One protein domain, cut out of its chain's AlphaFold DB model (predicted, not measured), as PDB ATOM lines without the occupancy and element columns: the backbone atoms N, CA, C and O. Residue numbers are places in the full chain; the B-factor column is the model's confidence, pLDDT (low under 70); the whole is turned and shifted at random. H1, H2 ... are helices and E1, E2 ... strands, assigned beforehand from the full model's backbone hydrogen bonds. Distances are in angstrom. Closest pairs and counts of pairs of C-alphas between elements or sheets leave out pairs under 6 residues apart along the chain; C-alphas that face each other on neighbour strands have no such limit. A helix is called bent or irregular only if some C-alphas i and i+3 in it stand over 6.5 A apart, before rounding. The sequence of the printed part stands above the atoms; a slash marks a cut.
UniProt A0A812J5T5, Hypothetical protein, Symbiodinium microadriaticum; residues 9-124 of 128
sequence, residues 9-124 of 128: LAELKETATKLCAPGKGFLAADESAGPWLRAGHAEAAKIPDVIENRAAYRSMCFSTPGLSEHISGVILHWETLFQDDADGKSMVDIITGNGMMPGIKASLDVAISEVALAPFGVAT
ATOM      1  N   LEU A   9     -11.163  25.915  22.375       95.88
ATOM      2  CA  LEU A   9     -11.221  26.932  21.323       95.88
ATOM      3  C   LEU A   9     -11.269  28.358  21.897       95.88
ATOM      4  O   LEU A   9     -10.652  29.267  21.334       95.88
ATOM      5  N   ALA A  10     -11.999  28.562  22.994       96.50
ATOM      6  CA  ALA A  10     -12.063  29.851  23.673       96.50
ATOM      7  C   ALA A  10     -10.696  30.248  24.252       96.50
ATOM      8  O   ALA A  10     -10.254  31.373  24.021       96.50
ATOM      9  N   GLU A  11      -9.999  29.317  24.907       97.62
ATOM     10  CA  GLU A  11      -8.661  29.530  25.470       97.62
ATOM     11  C   GLU A  11      -7.622  29.871  24.388       97.62
ATOM     12  O   GLU A  11      -6.873  30.844  24.515       97.62
ATOM     13  N   LEU A  12      -7.615  29.127  23.274       97.44
ATOM     14  CA  LEU A  12      -6.736  29.406  22.132       97.44
ATOM     15  C   LEU A  12      -6.997  30.798  21.549       97.44
ATOM     16  O   LEU A  12      -6.058  31.542  21.255       97.44
ATOM     17  N   LYS A  13      -8.272  31.176  21.401       97.38
ATOM     18  CA  LYS A  13      -8.657  32.497  20.892       97.38
ATOM     19  C   LYS A  13      -8.234  33.614  21.845       97.38
ATOM     20  O   LYS A  13      -7.741  34.647  21.388       97.38
ATOM     21  N   GLU A  14      -8.427  33.427  23.146       97.94
ATOM     22  CA  GLU A  14      -8.017  34.394  24.165       97.94
ATOM     23  C   GLU A  14      -6.499  34.591  24.149       97.94
ATOM     24  O   GLU A  14      -6.023  35.726  24.069       97.94
ATOM     25  N   THR A  15      -5.740  33.495  24.135       97.69
ATOM     26  CA  THR A  15      -4.274  33.519  24.081       97.69
ATOM     27  C   THR A  15      -3.776  34.212  22.816       97.69
ATOM     28  O   THR A  15      -2.957  35.128  22.897       97.69
ATOM     29  N   ALA A  16      -4.322  33.865  21.647       97.44
ATOM     30  CA  ALA A  16      -3.977  34.517  20.384       97.44
ATOM     31  C   ALA A  16      -4.295  36.022  20.400       97.44
ATOM     32  O   ALA A  16      -3.511  36.829  19.906       97.44
ATOM     33  N   THR A  17      -5.415  36.418  21.013       97.81
ATOM     34  CA  THR A  17      -5.789  37.835  21.152       97.81
ATOM     35  C   THR A  17      -4.796  38.590  22.037       97.81
ATOM     36  O   THR A  17      -4.381  39.691  21.682       97.81
ATOM     37  N   LYS A  18      -4.379  37.994  23.163       97.19
ATOM     38  CA  LYS A  18      -3.369  38.574  24.062       97.19
ATOM     39  C   LYS A  18      -1.997  38.677  23.389       97.19
ATOM     40  O   LYS A  18      -1.330  39.695  23.542       97.19
ATOM     41  N   LEU A  19      -1.589  37.658  22.625       97.38
ATOM     42  CA  LEU A  19      -0.323  37.667  21.882       97.38
ATOM     43  C   LEU A  19      -0.285  38.799  20.847       97.38
ATOM     44  O   LEU A  19       0.712  39.510  20.756       97.38
ATOM     45  N   CYS A  20      -1.394  39.023  20.141       96.69
ATOM     46  CA  CYS A  20      -1.526  40.038  19.093       96.69
ATOM     47  C   CYS A  20      -2.010  41.410  19.604       96.69
ATOM     48  O   CYS A  20      -2.632  42.164  18.849       96.69
ATOM     49  N   ALA A  21      -1.770  41.742  20.877       97.56
ATOM     50  CA  ALA A  21      -2.128  43.047  21.425       97.56
ATOM     51  C   ALA A  21      -1.497  44.198  20.599       97.56
ATOM     52  O   ALA A  21      -0.313  44.126  20.258       97.56
ATOM     53  N   PRO A  22      -2.242  45.278  20.280       97.69
ATOM     54  CA  PRO A  22      -1.712  46.395  19.501       97.69
ATOM     55  C   PRO A  22      -0.455  47.006  20.128       97.69
ATOM     56  O   PRO A  22      -0.422  47.277  21.326       97.69
ATOM     57  N   GLY A  23       0.566  47.248  19.306       97.12
ATOM     58  CA  GLY A  23       1.840  47.816  19.761       97.12
ATOM     59  C   GLY A  23       2.782  46.815  20.434       97.12
ATOM     60  O   GLY A  23       3.857  47.223  20.870       97.12
ATOM     61  N   LYS A  24       2.413  45.526  20.485       98.19
ATOM     62  CA  LYS A  24       3.262  44.455  21.004       98.19
ATOM     63  C   LYS A  24       3.626  43.418  19.943       98.19
ATOM     64  O   LYS A  24       2.933  43.261  18.939       98.19
ATOM     65  N   GLY A  25       4.719  42.706  20.188       96.69
ATOM     66  CA  GLY A  25       5.220  41.619  19.354       96.69
ATOM     67  C   GLY A  25       5.723  40.427  20.165       96.69
ATOM     68  O   GLY A  25       5.361  40.234  21.328       96.69
ATOM     69  N   PHE A  26       6.572  39.626  19.523       96.56
ATOM     70  CA  PHE A  26       7.181  38.433  20.101       96.56
ATOM     71  C   PHE A  26       8.688  38.619  20.249       96.56
ATOM     72  O   PHE A  26       9.331  39.182  19.363       96.56
ATOM     73  N   LEU A  27       9.250  38.081  21.329       96.19
ATOM     74  CA  LEU A  27      10.684  37.849  21.442       96.19
ATOM     75  C   LEU A  27      10.970  36.394  21.062       96.19
ATOM     76  O   LEU A  27      10.593  35.476  21.789       96.19
ATOM     77  N   ALA A  28      11.619  36.176  19.921       94.19
ATOM     78  CA  ALA A  28      12.108  34.856  19.534       94.19
ATOM     79  C   ALA A  28      13.436  34.590  20.258       94.19
ATOM     80  O   ALA A  28      14.467  35.131  19.869       94.19
ATOM     81  N   ALA A  29      13.375  33.831  21.354       92.25
ATOM     82  CA  ALA A  29      14.514  33.421  22.177       92.25
ATOM     83  C   ALA A  29      14.678  31.885  22.155       92.25
ATOM     84  O   ALA A  29      15.071  31.260  23.146       92.25
ATOM     85  N   ASP A  30      14.310  31.273  21.030       90.12
ATOM     86  CA  ASP A  30      14.256  29.834  20.792       90.12
ATOM     87  C   ASP A  30      15.453  29.296  20.004       90.12
ATOM     88  O   ASP A  30      15.386  28.234  19.375       90.12
ATOM     89  N   GLU A  31      16.569  30.022  20.041       83.25
ATOM     90  CA  GLU A  31      17.813  29.580  19.429       83.25
ATOM     91  C   GLU A  31      18.231  28.224  20.017       83.25
ATOM     92  O   GLU A  31      18.329  28.046  21.235       83.25
ATOM     93  N   SER A  32      18.451  27.258  19.124       73.94
ATOM     94  CA  SER A  32      18.861  25.896  19.459       73.94
ATOM     95  C   SER A  32      20.165  25.882  20.249       73.94
ATOM     96  O   SER A  32      21.083  26.647  19.946       73.94
ATOM     97  N   ALA A  33      20.289  24.938  21.183       63.94
ATOM     98  CA  ALA A  33      21.541  24.703  21.892       63.94
ATOM     99  C   ALA A  33      22.694  24.422  20.903       63.94
ATOM    100  O   ALA A  33      22.578  23.612  19.974       63.94
ATOM    101  N   GLY A  34      23.811  25.126  21.081       64.94
ATOM    102  CA  GLY A  34      24.975  25.074  20.202       64.94
ATOM    103  C   GLY A  34      25.710  26.416  20.152       64.94
ATOM    104  O   GLY A  34      25.199  27.414  20.661       64.94
ATOM    105  N   PRO A  35      26.895  26.462  19.514       60.81
ATOM    106  CA  PRO A  35      27.793  27.607  19.618       60.81
ATOM    107  C   PRO A  35      27.084  28.895  19.203       60.81
ATOM    108  O   PRO A  35      26.367  28.883  18.204       60.81
ATOM    109  N   TRP A  36      27.348  30.007  19.904       63.06
ATOM    110  CA  TRP A  36      26.757  31.340  19.671       63.06
ATOM    111  C   TRP A  36      26.708  31.776  18.192       63.06
ATOM    112  O   TRP A  36      25.849  32.556  17.782       63.06
ATOM    113  N   LEU A  37      27.603  31.222  17.367       51.66
ATOM    114  CA  LEU A  37      27.641  31.341  15.907       51.66
ATOM    115  C   LEU A  37      26.358  30.871  15.196       51.66
ATOM    116  O   LEU A  37      25.997  31.457  14.178       51.66
ATOM    117  N   ARG A  38      25.643  29.860  15.711       57.25
ATOM    118  CA  ARG A  38      24.347  29.415  15.161       57.25
ATOM    119  C   ARG A  38      23.242  30.458  15.344       57.25
ATOM    120  O   ARG A  38      22.305  30.470  14.556       57.25
ATOM    121  N   ALA A  39      23.391  31.355  16.318       56.47
ATOM    122  CA  ALA A  39      22.483  32.470  16.581       56.47
ATOM    123  C   ALA A  39      22.894  33.772  15.855       56.47
ATOM    124  O   ALA A  39      22.362  34.841  16.135       56.47
ATOM    125  N   GLY A  40      23.862  33.723  14.925       61.16
ATOM    126  CA  GLY A  40      24.307  34.905  14.171       61.16
ATOM    127  C   GLY A  40      25.131  35.909  14.989       61.16
ATOM    128  O   GLY A  40      25.484  36.977  14.488       61.16
ATOM    129  N   HIS A  41      25.494  35.571  16.229       66.75
ATOM    130  CA  HIS A  41      26.297  36.416  17.107       66.75
ATOM    131  C   HIS A  41      27.797  36.209  16.850       66.75
ATOM    132  O   HIS A  41      28.509  35.620  17.662       66.75
ATOM    133  N   ALA A  42      28.296  36.686  15.707       63.50
ATOM    134  CA  ALA A  42      29.686  36.477  15.282       63.50
ATOM    135  C   ALA A  42      30.735  36.882  16.347       63.50
ATOM    136  O   ALA A  42      31.725  36.179  16.538       63.50
ATOM    137  N   GLU A  43      30.494  37.961  17.097       72.44
ATOM    138  CA  GLU A  43      31.391  38.422  18.173       72.44
ATOM    139  C   GLU A  43      31.231  37.649  19.495       72.44
ATOM    140  O   GLU A  43      32.152  37.628  20.313       72.44
ATOM    141  N   ALA A  44      30.101  36.963  19.699       69.00
ATOM    142  CA  ALA A  44      29.868  36.139  20.885       69.00
ATOM    143  C   ALA A  44      30.636  34.809  20.842       69.00
ATOM    144  O   ALA A  44      30.679  34.104  21.842       69.00
ATOM    145  N   ALA A  45      31.329  34.490  19.741       68.06
ATOM    146  CA  ALA A  45      32.222  33.330  19.655       68.06
ATOM    147  C   ALA A  45      33.330  33.317  20.735       68.06
ATOM    148  O   ALA A  45      33.933  32.279  20.988       68.06
ATOM    149  N   LYS A  46      33.598  34.465  21.373       78.56
ATOM    150  CA  LYS A  46      34.546  34.614  22.492       78.56
ATOM    151  C   LYS A  46      33.958  34.188  23.844       78.56
ATOM    152  O   LYS A  46      34.712  33.993  24.793       78.56
ATOM    153  N   ILE A  47      32.634  34.079  23.949       82.62
ATOM    154  CA  ILE A  47      31.931  33.658  25.160       82.62
ATOM    155  C   ILE A  47      31.863  32.124  25.149       82.62
ATOM    156  O   ILE A  47      31.421  31.546  24.155       82.62
ATOM    157  N   PRO A  48      32.275  31.432  26.226       86.75
ATOM    158  CA  PRO A  48      32.102  29.987  26.321       86.75
ATOM    159  C   PRO A  48      30.629  29.598  26.159       86.75
ATOM    160  O   PRO A  48      29.755  30.185  26.796       86.75
ATOM    161  N   ASP A  49      30.340  28.622  25.305       85.31
ATOM    162  CA  ASP A  49      28.984  28.103  25.115       85.31
ATOM    163  C   ASP A  49      28.663  27.047  26.182       85.31
ATOM    164  O   ASP A  49      28.737  25.838  25.957       85.31
ATOM    165  N   VAL A  50      28.370  27.526  27.389       88.50
ATOM    166  CA  VAL A  50      28.000  26.713  28.554       88.50
ATOM    167  C   VAL A  50      26.605  27.098  29.041       88.50
ATOM    168  O   VAL A  50      26.139  28.211  28.777       88.50
ATOM    169  N   ILE A  51      25.941  26.175  29.742       89.25
ATOM    170  CA  ILE A  51      24.547  26.314  30.198       89.25
ATOM    171  C   ILE A  51      24.368  27.614  30.984       89.25
ATOM    172  O   ILE A  51      23.410  28.343  30.752       89.25
ATOM    173  N   GLU A  52      25.321  27.949  31.849       92.12
ATOM    174  CA  GLU A  52      25.291  29.121  32.722       92.12
ATOM    175  C   GLU A  52      25.291  30.427  31.923       92.12
ATOM    176  O   GLU A  52      24.536  31.346  32.231       92.12
ATOM    177  N   ASN A  53      26.087  30.503  30.852       90.88
ATOM    178  CA  ASN A  53      26.142  31.693  30.004       90.88
ATOM    179  C   ASN A  53      24.865  31.844  29.170       90.88
ATOM    180  O   ASN A  53      24.387  32.963  28.976       90.88
ATOM    181  N   ARG A  54      24.286  30.728  28.706       90.56
ATOM    182  CA  ARG A  54      22.983  30.739  28.027       90.56
ATOM    183  C   ARG A  54      21.868  31.167  28.984       90.56
ATOM    184  O   ARG A  54      21.087  32.044  28.623       90.56
ATOM    185  N   ALA A  55      21.863  30.660  30.218       93.06
ATOM    186  CA  ALA A  55      20.923  31.079  31.261       93.06
ATOM    187  C   ALA A  55      21.056  32.574  31.562       93.06
ATOM    188  O   ALA A  55      20.065  33.300  31.553       93.06
ATOM    189  N   ALA A  56      22.284  33.055  31.773       93.94
ATOM    190  CA  ALA A  56      22.553  34.459  32.063       93.94
ATOM    191  C   ALA A  56      22.064  35.379  30.935       93.94
ATOM    192  O   ALA A  56      21.421  36.394  31.201       93.94
ATOM    193  N   TYR A  57      22.303  35.002  29.675       92.44
ATOM    194  CA  TYR A  57      21.804  35.743  28.518       92.44
ATOM    195  C   TYR A  57      20.269  35.789  28.475       92.44
ATOM    196  O   TYR A  57      19.686  36.861  28.317       92.44
ATOM    197  N   ARG A  58      19.599  34.645  28.664       94.62
ATOM    198  CA  ARG A  58      18.130  34.565  28.668       94.62
ATOM    199  C   ARG A  58      17.507  35.336  29.824       94.62
ATOM    200  O   ARG A  58      16.610  36.140  29.586       94.62
ATOM    201  N   SER A  59      18.019  35.162  31.041       96.19
ATOM    202  CA  SER A  59      17.542  35.888  32.220       96.19
ATOM    203  C   SER A  59      17.714  37.399  32.047       96.19
ATOM    204  O   SER A  59      16.770  38.146  32.303       96.19
ATOM    205  N   MET A  60      18.854  37.859  31.515       95.69
ATOM    206  CA  MET A  60      19.069  39.273  31.184       95.69
ATOM    207  C   MET A  60      18.003  39.799  30.211       95.69
ATOM    208  O   MET A  60      17.416  40.856  30.451       95.69
ATOM    209  N   CYS A  61      17.716  39.064  29.133       95.69
ATOM    210  CA  CYS A  61      16.672  39.442  28.183       95.69
ATOM    211  C   CYS A  61      15.299  39.509  28.865       95.69
ATOM    212  O   CYS A  61      14.624  40.530  28.789       95.69
ATOM    213  N   PHE A  62      14.892  38.455  29.570       97.12
ATOM    214  CA  PHE A  62      13.539  38.349  30.127       97.12
ATOM    215  C   PHE A  62      13.300  39.291  31.307       97.12
ATOM    216  O   PHE A  62      12.164  39.713  31.520       97.12
ATOM    217  N   SER A  63      14.359  39.662  32.027       96.56
ATOM    218  CA  SER A  63      14.327  40.589  33.164       96.56
ATOM    219  C   SER A  63      14.453  42.061  32.762       96.56
ATOM    220  O   SER A  63      14.511  42.925  33.636       96.56
ATOM    221  N   THR A  64      14.502  42.373  31.462       97.38
ATOM    222  CA  THR A  64      14.623  43.756  30.981       97.38
ATOM    223  C   THR A  64      13.415  44.595  31.438       97.38
ATOM    224  O   THR A  64      12.276  44.274  31.079       97.38
ATOM    225  N   PRO A  65      13.621  45.687  32.198       96.81
ATOM    226  CA  PRO A  65      12.528  46.547  32.644       96.81
ATOM    227  C   PRO A  65      11.749  47.144  31.468       96.81
ATOM    228  O   PRO A  65      12.342  47.602  30.494       96.81
ATOM    229  N   GLY A  66      10.417  47.144  31.561       96.50
ATOM    230  CA  GLY A  66       9.535  47.682  30.516       96.50
ATOM    231  C   GLY A  66       9.396  46.798  29.272       96.50
ATOM    232  O   GLY A  66       8.622  47.131  28.380       96.50
ATOM    233  N   LEU A  67      10.072  45.644  29.196       97.25
ATOM    234  CA  LEU A  67      10.001  44.771  28.017       97.25
ATOM    235  C   LEU A  67       8.563  44.349  27.677       97.25
ATOM    236  O   LEU A  67       8.176  44.316  26.507       97.25
ATOM    237  N   SER A  68       7.743  44.084  28.693       97.12
ATOM    238  CA  SER A  68       6.351  43.661  28.524       97.12
ATOM    239  C   SER A  68       5.425  44.746  27.973       97.12
ATOM    240  O   SER A  68       4.302  44.436  27.570       97.12
ATOM    241  N   GLU A  69       5.868  46.002  27.884       97.94
ATOM    242  CA  GLU A  69       5.139  47.067  27.185       97.94
ATOM    243  C   GLU A  69       5.123  46.835  25.670       97.94
ATOM    244  O   GLU A  69       4.171  47.233  25.000       97.94
ATOM    245  N   HIS A  70       6.129  46.127  25.149       97.94
ATOM    246  CA  HIS A  70       6.332  45.889  23.720       97.94
ATOM    247  C   HIS A  70       6.316  44.409  23.336       97.94
ATOM    248  O   HIS A  70       6.160  44.088  22.161       97.94
ATOM    249  N   ILE A  71       6.466  43.497  24.292       98.31
ATOM    250  CA  ILE A  71       6.472  42.057  24.045       98.31
ATOM    251  C   ILE A  71       5.290  41.418  24.766       98.31
ATOM    252  O   ILE A  71       5.120  41.573  25.972       98.31
ATOM    253  N   SER A  72       4.459  40.699  24.015       98.25
ATOM    254  CA  SER A  72       3.359  39.908  24.575       98.25
ATOM    255  C   SER A  72       3.810  38.506  24.954       98.25
ATOM    256  O   SER A  72       3.303  37.934  25.916       98.25
ATOM    257  N   GLY A  73       4.733  37.929  24.183       97.81
ATOM    258  CA  GLY A  73       5.173  36.560  24.392       97.81
ATOM    259  C   GLY A  73       6.602  36.298  23.951       97.81
ATOM    260  O   GLY A  73       7.160  37.007  23.113       97.81
ATOM    261  N   VAL A  74       7.181  35.262  24.543       98.12
ATOM    262  CA  VAL A  74       8.568  34.851  24.347       98.12
ATOM    263  C   VAL A  74       8.579  33.408  23.867       98.12
ATOM    264  O   VAL A  74       8.021  32.543  24.535       98.12
ATOM    265  N   ILE A  75       9.200  33.140  22.722       96.75
ATOM    266  CA  ILE A  75       9.358  31.781  22.192       96.75
ATOM    267  C   ILE A  75      10.653  31.213  22.765       96.75
ATOM    268  O   ILE A  75      11.692  31.855  22.661       96.75
ATOM    269  N   LEU A  76      10.582  30.040  23.385       95.06
ATOM    270  CA  LEU A  76      11.687  29.403  24.088       95.06
ATOM    271  C   LEU A  76      12.171  28.157  23.358       95.06
ATOM    272  O   LEU A  76      11.404  27.464  22.684       95.06
ATOM    273  N   HIS A  77      13.446  27.845  23.569       92.31
ATOM    274  CA  HIS A  77      13.994  26.519  23.321       92.31
ATOM    275  C   HIS A  77      13.638  25.582  24.483       92.31
ATOM    276  O   HIS A  77      13.382  26.035  25.600       92.31
ATOM    277  N   TRP A  78      13.651  24.271  24.229       90.44
ATOM    278  CA  TRP A  78      13.399  23.251  25.250       90.44
ATOM    279  C   TRP A  78      14.332  23.379  26.460       90.44
ATOM    280  O   TRP A  78      13.867  23.273  27.588       90.44
ATOM    281  N   GLU A  79      15.622  23.657  26.248       90.94
ATOM    282  CA  GLU A  79      16.578  23.882  27.340       90.94
ATOM    283  C   GLU A  79      16.115  25.042  28.225       90.94
ATOM    284  O   GLU A  79      15.979  24.870  29.430       90.94
ATOM    285  N   THR A  80      15.794  26.189  27.622       93.00
ATOM    286  CA  THR A  80      15.386  27.399  28.349       93.00
ATOM    287  C   THR A  80      14.052  27.227  29.077       93.00
ATOM    288  O   THR A  80      13.862  27.826  30.131       93.00
ATOM    289  N   LEU A  81      13.135  26.404  28.555       95.12
ATOM    290  CA  LEU A  81      11.841  26.141  29.193       95.12
ATOM    291  C   LEU A  81      11.988  25.525  30.597       95.12
ATOM    292  O   LEU A  81      11.178  25.821  31.472       95.12
ATOM    293  N   PHE A  82      13.019  24.701  30.807       94.88
ATOM    294  CA  PHE A  82      13.302  24.021  32.079       94.88
ATOM    295  C   PHE A  82      14.560  24.553  32.777       94.88
ATOM    296  O   PHE A  82      15.106  23.886  33.654       94.88
ATOM    297  N   GLN A  83      15.051  25.718  32.357       94.50
ATOM    298  CA  GLN A  83      16.247  26.334  32.912       94.50
ATOM    299  C   GLN A  83      15.889  27.301  34.043       94.50
ATOM    300  O   GLN A  83      14.880  28.011  33.973       94.50
ATOM    301  N   ASP A  84      16.777  27.374  35.030       97.44
ATOM    302  CA  ASP A  84      16.757  28.384  36.083       97.44
ATOM    303  C   ASP A  84      17.859  29.422  35.844       97.44
ATOM    304  O   ASP A  84      18.874  29.149  35.190       97.44
ATOM    305  N   ASP A  85      17.659  30.632  36.354       95.56
ATOM    306  CA  ASP A  85      18.704  31.646  36.397       95.56
ATOM    307  C   ASP A  85      19.710  31.400  37.540       95.56
ATOM    308  O   ASP A  85      19.639  30.416  38.279       95.56
ATOM    309  N   ALA A  86      20.684  32.302  37.677       95.56
ATOM    310  CA  ALA A  86      21.726  32.192  38.698       95.56
ATOM    311  C   ALA A  86      21.193  32.300  40.141       95.56
ATOM    312  O   ALA A  86      21.868  31.846  41.065       95.56
ATOM    313  N   ASP A  87      20.000  32.871  40.326       95.75
ATOM    314  CA  ASP A  87      19.329  33.023  41.617       95.75
ATOM    315  C   ASP A  87      18.347  31.867  41.899       95.75
ATOM    316  O   ASP A  87      17.691  31.839  42.944       95.75
ATOM    317  N   GLY A  88      18.260  30.885  40.993       96.44
ATOM    318  CA  GLY A  88      17.383  29.720  41.106       96.44
ATOM    319  C   GLY A  88      15.929  29.998  40.722       96.44
ATOM    320  O   GLY A  88      15.044  29.226  41.093       96.44
ATOM    321  N   LYS A  89      15.651  31.100  40.016       96.88
ATOM    322  CA  LYS A  89      14.317  31.411  39.503       96.88
ATOM    323  C   LYS A  89      14.141  30.808  38.112       96.88
ATOM    324  O   LYS A  89      14.972  31.027  37.231       96.88
ATOM    325  N   SER A  90      13.025  30.115  37.890       98.00
ATOM    326  CA  SER A  90      12.746  29.535  36.576       98.00
ATOM    327  C   SER A  90      12.573  30.623  35.513       98.00
ATOM    328  O   SER A  90      11.982  31.682  35.761       98.00
ATOM    329  N   MET A  91      13.046  30.362  34.289       97.62
ATOM    330  CA  MET A  91      12.881  31.300  33.168       97.62
ATOM    331  C   MET A  91      11.403  31.619  32.901       97.62
ATOM    332  O   MET A  91      11.051  32.755  32.578       97.62
ATOM    333  N   VAL A  92      10.524  30.634  33.097       98.00
ATOM    334  CA  VAL A  92       9.069  30.793  32.973       98.00
ATOM    335  C   VAL A  92       8.526  31.776  34.012       98.00
ATOM    336  O   VAL A  92       7.720  32.642  33.664       98.00
ATOM    337  N   ASP A  93       8.993  31.714  35.260       98.25
ATOM    338  CA  ASP A  93       8.568  32.636  36.320       98.25
ATOM    339  C   ASP A  93       9.076  34.063  36.090       98.25
ATOM    340  O   ASP A  93       8.445  35.036  36.510       98.25
ATOM    341  N   ILE A  94      10.226  34.225  35.430       97.94
ATOM    342  CA  ILE A  94      10.721  35.548  35.026       97.94
ATOM    343  C   ILE A  94       9.793  36.144  33.961       97.94
ATOM    344  O   ILE A  94       9.328  37.272  34.113       97.94
ATOM    345  N   ILE A  95       9.475  35.373  32.919       98.12
ATOM    346  CA  ILE A  95       8.626  35.810  31.799       98.12
ATOM    347  C   ILE A  95       7.213  36.152  32.284       98.12
ATOM    348  O   ILE A  95       6.709  37.247  32.024       98.12
ATOM    349  N   THR A  96       6.587  35.229  33.015       97.81
ATOM    350  CA  THR A  96       5.215  35.394  33.512       97.81
ATOM    351  C   THR A  96       5.129  36.472  34.587       97.81
ATOM    352  O   THR A  96       4.222  37.303  34.539       97.81
ATOM    353  N   GLY A  97       6.108  36.538  35.498       97.06
ATOM    354  CA  GLY A  97       6.200  37.582  36.521       97.06
ATOM    355  C   GLY A  97       6.338  38.992  35.942       97.06
ATOM    356  O   GLY A  97       5.861  39.948  36.549       97.06
ATOM    357  N   ASN A  98       6.910  39.117  34.741       96.06
ATOM    358  CA  ASN A  98       7.021  40.384  34.018       96.06
ATOM    359  C   ASN A  98       5.812  40.683  33.112       96.06
ATOM    360  O   ASN A  98       5.790  41.720  32.447       96.06
ATOM    361  N   GLY A  99       4.786  39.827  33.095       96.12
ATOM    362  CA  GLY A  99       3.544  40.043  32.346       96.12
ATOM    363  C   GLY A  99       3.597  39.617  30.876       96.12
ATOM    364  O   GLY A  99       2.793  40.095  30.075       96.12
ATOM    365  N   MET A 100       4.535  38.740  30.513       97.94
ATOM    366  CA  MET A 100       4.655  38.147  29.178       97.94
ATOM    367  C   MET A 100       4.231  36.673  29.201       97.94
ATOM    368  O   MET A 100       4.211  36.030  30.249       97.94
ATOM    369  N   MET A 101       3.899  36.117  28.036       98.25
ATOM    370  CA  MET A 101       3.482  34.721  27.900       98.25
ATOM    371  C   MET A 101       4.614  33.848  27.337       98.25
ATOM    372  O   MET A 101       5.142  34.157  26.266       98.25
ATOM    373  N   PRO A 102       4.995  32.751  28.010       97.62
ATOM    374  CA  PRO A 102       5.968  31.806  27.479       97.62
ATOM    375  C   PRO A 102       5.348  30.966  26.353       97.62
ATOM    376  O   PRO A 102       4.195  30.544  26.425       97.62
ATOM    377  N   GLY A 103       6.133  30.699  25.317       96.44
ATOM    378  CA  GLY A 103       5.832  29.779  24.226       96.44
ATOM    379  C   GLY A 103       7.027  28.871  23.959       96.44
ATOM    380  O   GLY A 103       8.140  29.163  24.381       96.44
ATOM    381  N   ILE A 104       6.812  27.762  23.258       95.00
ATOM    382  CA  ILE A 104       7.841  26.748  23.002       95.00
ATOM    383  C   ILE A 104       8.004  26.520  21.502       95.00
ATOM    384  O   ILE A 104       7.023  26.424  20.759       95.00
ATOM    385  N   LYS A 105       9.249  26.393  21.052       88.75
ATOM    386  CA  LYS A 105       9.563  25.872  19.727       88.75
ATOM    387  C   LYS A 105       9.225  24.383  19.667       88.75
ATOM    388  O   LYS A 105       9.912  23.547  20.245       88.75
ATOM    389  N   ALA A 106       8.162  24.052  18.940       84.88
ATOM    390  CA  ALA A 106       7.693  22.673  18.812       84.88
ATOM    391  C   ALA A 106       8.469  21.846  17.767       84.88
ATOM    392  O   ALA A 106       8.404  20.616  17.788       84.88
ATOM    393  N   SER A 107       9.222  22.474  16.856       75.50
ATOM    394  CA  SER A 107      10.061  21.756  15.887       75.50
ATOM    395  C   SER A 107      11.347  21.240  16.523       75.50
ATOM    396  O   SER A 107      11.930  21.899  17.380       75.50
ATOM    397  N   LEU A 108      11.801  20.062  16.092       68.62
ATOM    398  CA  LEU A 108      13.103  19.537  16.489       68.62
ATOM    399  C   LEU A 108      14.227  20.379  15.880       68.62
ATOM    400  O   LEU A 108      14.106  20.913  14.776       68.62
ATOM    401  N   ASP A 109      15.374  20.389  16.554       64.81
ATOM    402  CA  ASP A 109      16.623  20.970  16.056       64.81
ATOM    403  C   ASP A 109      17.312  20.068  15.012       64.81
ATOM    404  O   ASP A 109      18.517  19.816  15.071       64.81
ATOM    405  N   VAL A 110      16.548  19.538  14.055       59.56
ATOM    406  CA  VAL A 110      17.097  18.768  12.932       59.56
ATOM    407  C   VAL A 110      17.309  19.713  11.760       59.56
ATOM    408  O   VAL A 110      16.462  20.559  11.470       59.56
ATOM    409  N   ALA A 111      18.439  19.562  11.067       56.97
ATOM    410  CA  ALA A 111      18.641  20.223   9.787       56.97
ATOM    411  C   ALA A 111      17.458  19.898   8.863       56.97
ATOM    412  O   ALA A 111      17.104  18.728   8.703       56.97
ATOM    413  N   ILE A 112      16.861  20.934   8.274       60.81
ATOM    414  CA  ILE A 112      15.879  20.787   7.198       60.81
ATOM    415  C   ILE A 112      16.465  19.848   6.143       60.81
ATOM    416  O   ILE A 112      17.500  20.142   5.543       60.81
ATOM    417  N   SER A 113      15.844  18.684   5.972       54.47
ATOM    418  CA  SER A 113      16.232  17.742   4.932       54.47
ATOM    419  C   SER A 113      15.496  18.096   3.646       54.47
ATOM    420  O   SER A 113      14.314  18.458   3.660       54.47
ATOM    421  N   GLU A 114      16.203  18.009   2.520       56.38
ATOM    422  CA  GLU A 114      15.548  18.070   1.219       56.38
ATOM    423  C   GLU A 114      14.614  16.867   1.081       56.38
ATOM    424  O   GLU A 114      15.013  15.709   1.240       56.38
ATOM    425  N   VAL A 115      13.347  17.140   0.782       54.12
ATOM    426  CA  VAL A 115      12.387  16.091   0.463       54.12
ATOM    427  C   VAL A 115      12.644  15.668  -0.976       54.12
ATOM    428  O   VAL A 115      12.290  16.380  -1.910       54.12
ATOM    429  N   ALA A 116      13.206  14.471  -1.160       51.56
ATOM    430  CA  ALA A 116      13.580  13.911  -2.466       51.56
ATOM    431  C   ALA A 116      12.433  13.812  -3.505       51.56
ATOM    432  O   ALA A 116      12.677  13.456  -4.654       51.56
ATOM    433  N   LEU A 117      11.184  14.106  -3.123       50.75
ATOM    434  CA  LEU A 117       9.980  13.971  -3.951       50.75
ATOM    435  C   LEU A 117       9.279  15.296  -4.296       50.75
ATOM    436  O   LEU A 117       8.260  15.268  -4.983       50.75
ATOM    437  N   ALA A 118       9.801  16.447  -3.868       50.12
ATOM    438  CA  ALA A 118       9.253  17.746  -4.249       50.12
ATOM    439  C   ALA A 118      10.389  18.647  -4.747       50.12
ATOM    440  O   ALA A 118      11.278  18.963  -3.954       50.12
ATOM    441  N   PRO A 119      10.391  19.089  -6.021       45.84
ATOM    442  CA  PRO A 119      11.344  20.103  -6.444       45.84
ATOM    443  C   PRO A 119      11.087  21.338  -5.567       45.84
ATOM    444  O   PRO A 119      10.000  21.908  -5.620       45.84
ATOM    445  N   PHE A 120      12.060  21.684  -4.715       57.00
ATOM    446  CA  PHE A 120      12.035  22.771  -3.715       57.00
ATOM    447  C   PHE A 120      11.293  22.519  -2.384       57.00
ATOM    448  O   PHE A 120      11.044  23.470  -1.642       57.00
ATOM    449  N   GLY A 121      10.958  21.275  -2.029       55.75
ATOM    450  CA  GLY A 121      10.339  20.974  -0.731       55.75
ATOM    451  C   GLY A 121      11.354  20.795   0.403       55.75
ATOM    452  O   GLY A 121      12.158  19.864   0.367       55.75
ATOM    453  N   VAL A 122      11.273  21.627   1.447       61.84
ATOM    454  CA  VAL A 122      11.926  21.377   2.747       61.84
ATOM    455  C   VAL A 122      10.911  20.799   3.734       61.84
ATOM    456  O   VAL A 122       9.766  21.250   3.783       61.84
ATOM    457  N   ALA A 123      11.316  19.799   4.517       62.91
ATOM    458  CA  ALA A 123      10.505  19.247   5.600       62.91
ATOM    459  C   ALA A 123      11.104  19.588   6.966       62.91
ATOM    460  O   ALA A 123      12.323  19.628   7.136       62.91
ATOM    461  N   THR A 124      10.224  19.785   7.951       59.59
ATOM    462  CA  THR A 124      10.597  20.046   9.347       59.59
ATOM    463  C   THR A 124      10.081  18.906  10.213       59.59
ATOM    464  O   THR A 124       8.910  18.541  10.108       59.59
TER     465      THR A 124
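This is residues 9 to 124 of the 128 residues of the protein "Hypothetical protein" of Symbiodinium microadriaticum (UniProt A0A812J5T5). A small sheet of three parallel strands has H6 along one face with H4 beside it, while H1 stands up from the opposite face and its residues 9 to 14 stick out. H2 and H3 make a small corner away from the sheet, and after E3 a long tail with no named element, residues 105 to 124, runs out from the sheet's edge and folds back on itself, residues 113 to 114 pairing with residues 122 to 123. The printed part has 116 residues, with six named helices and three named strands in the order H1 E1 H2 H3 H4 E2 H5 H6 E3; the sheet's order is E1 E2 E3, and the class is mixed, helices and strands. It is only just loose, close to compact, with a radius of gyration of the C-alphas of 16.4 A, and spans 46 by 44 by 24 A.

H1, residues 9 to 19, begins at C-alpha 9 (-11.221, 26.932, 21.323) and is 15.3 A long. E1, residues 25 to 29, measures 12.7 A. H2, residues 36 to 39, and H3, residues 42 to 46, are short; H3 is only just irregular, with C-alphas 43 and 46 6.6 A apart. H4, residues 51 to 62, measures 16.3 A, and E2, residues 71 to 76, 13.7 A. H5 is residues 78 to 81; H6, residues 91 to 97, measures 9.8 A. E3, residues 101 to 104, measures 10.3 A and ends at C-alpha 104 (7.841, 26.748, 23.002).

E1 and E2 are parallel at 24 degrees, with N 29 and O 75 2.9 A apart, within hydrogen-bond range. E2 and E3 are parallel at 28 degrees, with N 76 and O 103 at 2.8 A. E1, H2 H3 H4, E2 and E2, H5 H6, E3 are strand-helix-strand units, parallel neighbour strands with helices between; the second has a right-handed crossover. H1 stands up from the sheet, its line rising 50 degrees; the C-alphas of Leu 19 and Ser 72 are its closest to E2, 5.1 A. On the opposite face, H6 lies over E3 at a height over the sheet of 8.6 A and runs along the strands, at 2 degrees to E3 on the local plane; its closest C-alphas to E3 are Val 92 and Pro 102, 6.4 A. H4, with residues 58 to 62 alone, touches H6 at a shallow tilt of 17 degrees, the same way; the closest C-alphas are Phe 62 and Ile 95, 5.8 A. H5 only grazes the sheet and only just touches H6, with 3 pairs of C-alphas within 8 A, the closest Leu 81 and Met 91, 6.6 A. H2 and H3 touch only at the corner, C-alphas Trp 36 and Ala 45 being closest at 5.8 A; neither is on the sheet. In H1, H4 and H6 every O i to N i+4 pair is within hydrogen-bond range; in H3 0 of 1 is, and 0 of 2 O i to N i+3 pairs, while H2 and H5 are too short for an O i to N i+4 pair.

The C-alphas of Asp 87 and Pro 119, the two farthest apart, are 50.4 A apart. The printed part has no cut, and no link is long. Residues 113 to 114 pair antiparallel with 122 to 123. Mean pLDDT of the printed part is 85.5; residues 33 to 42, 44 to 45 and 108 to 124 are under 70.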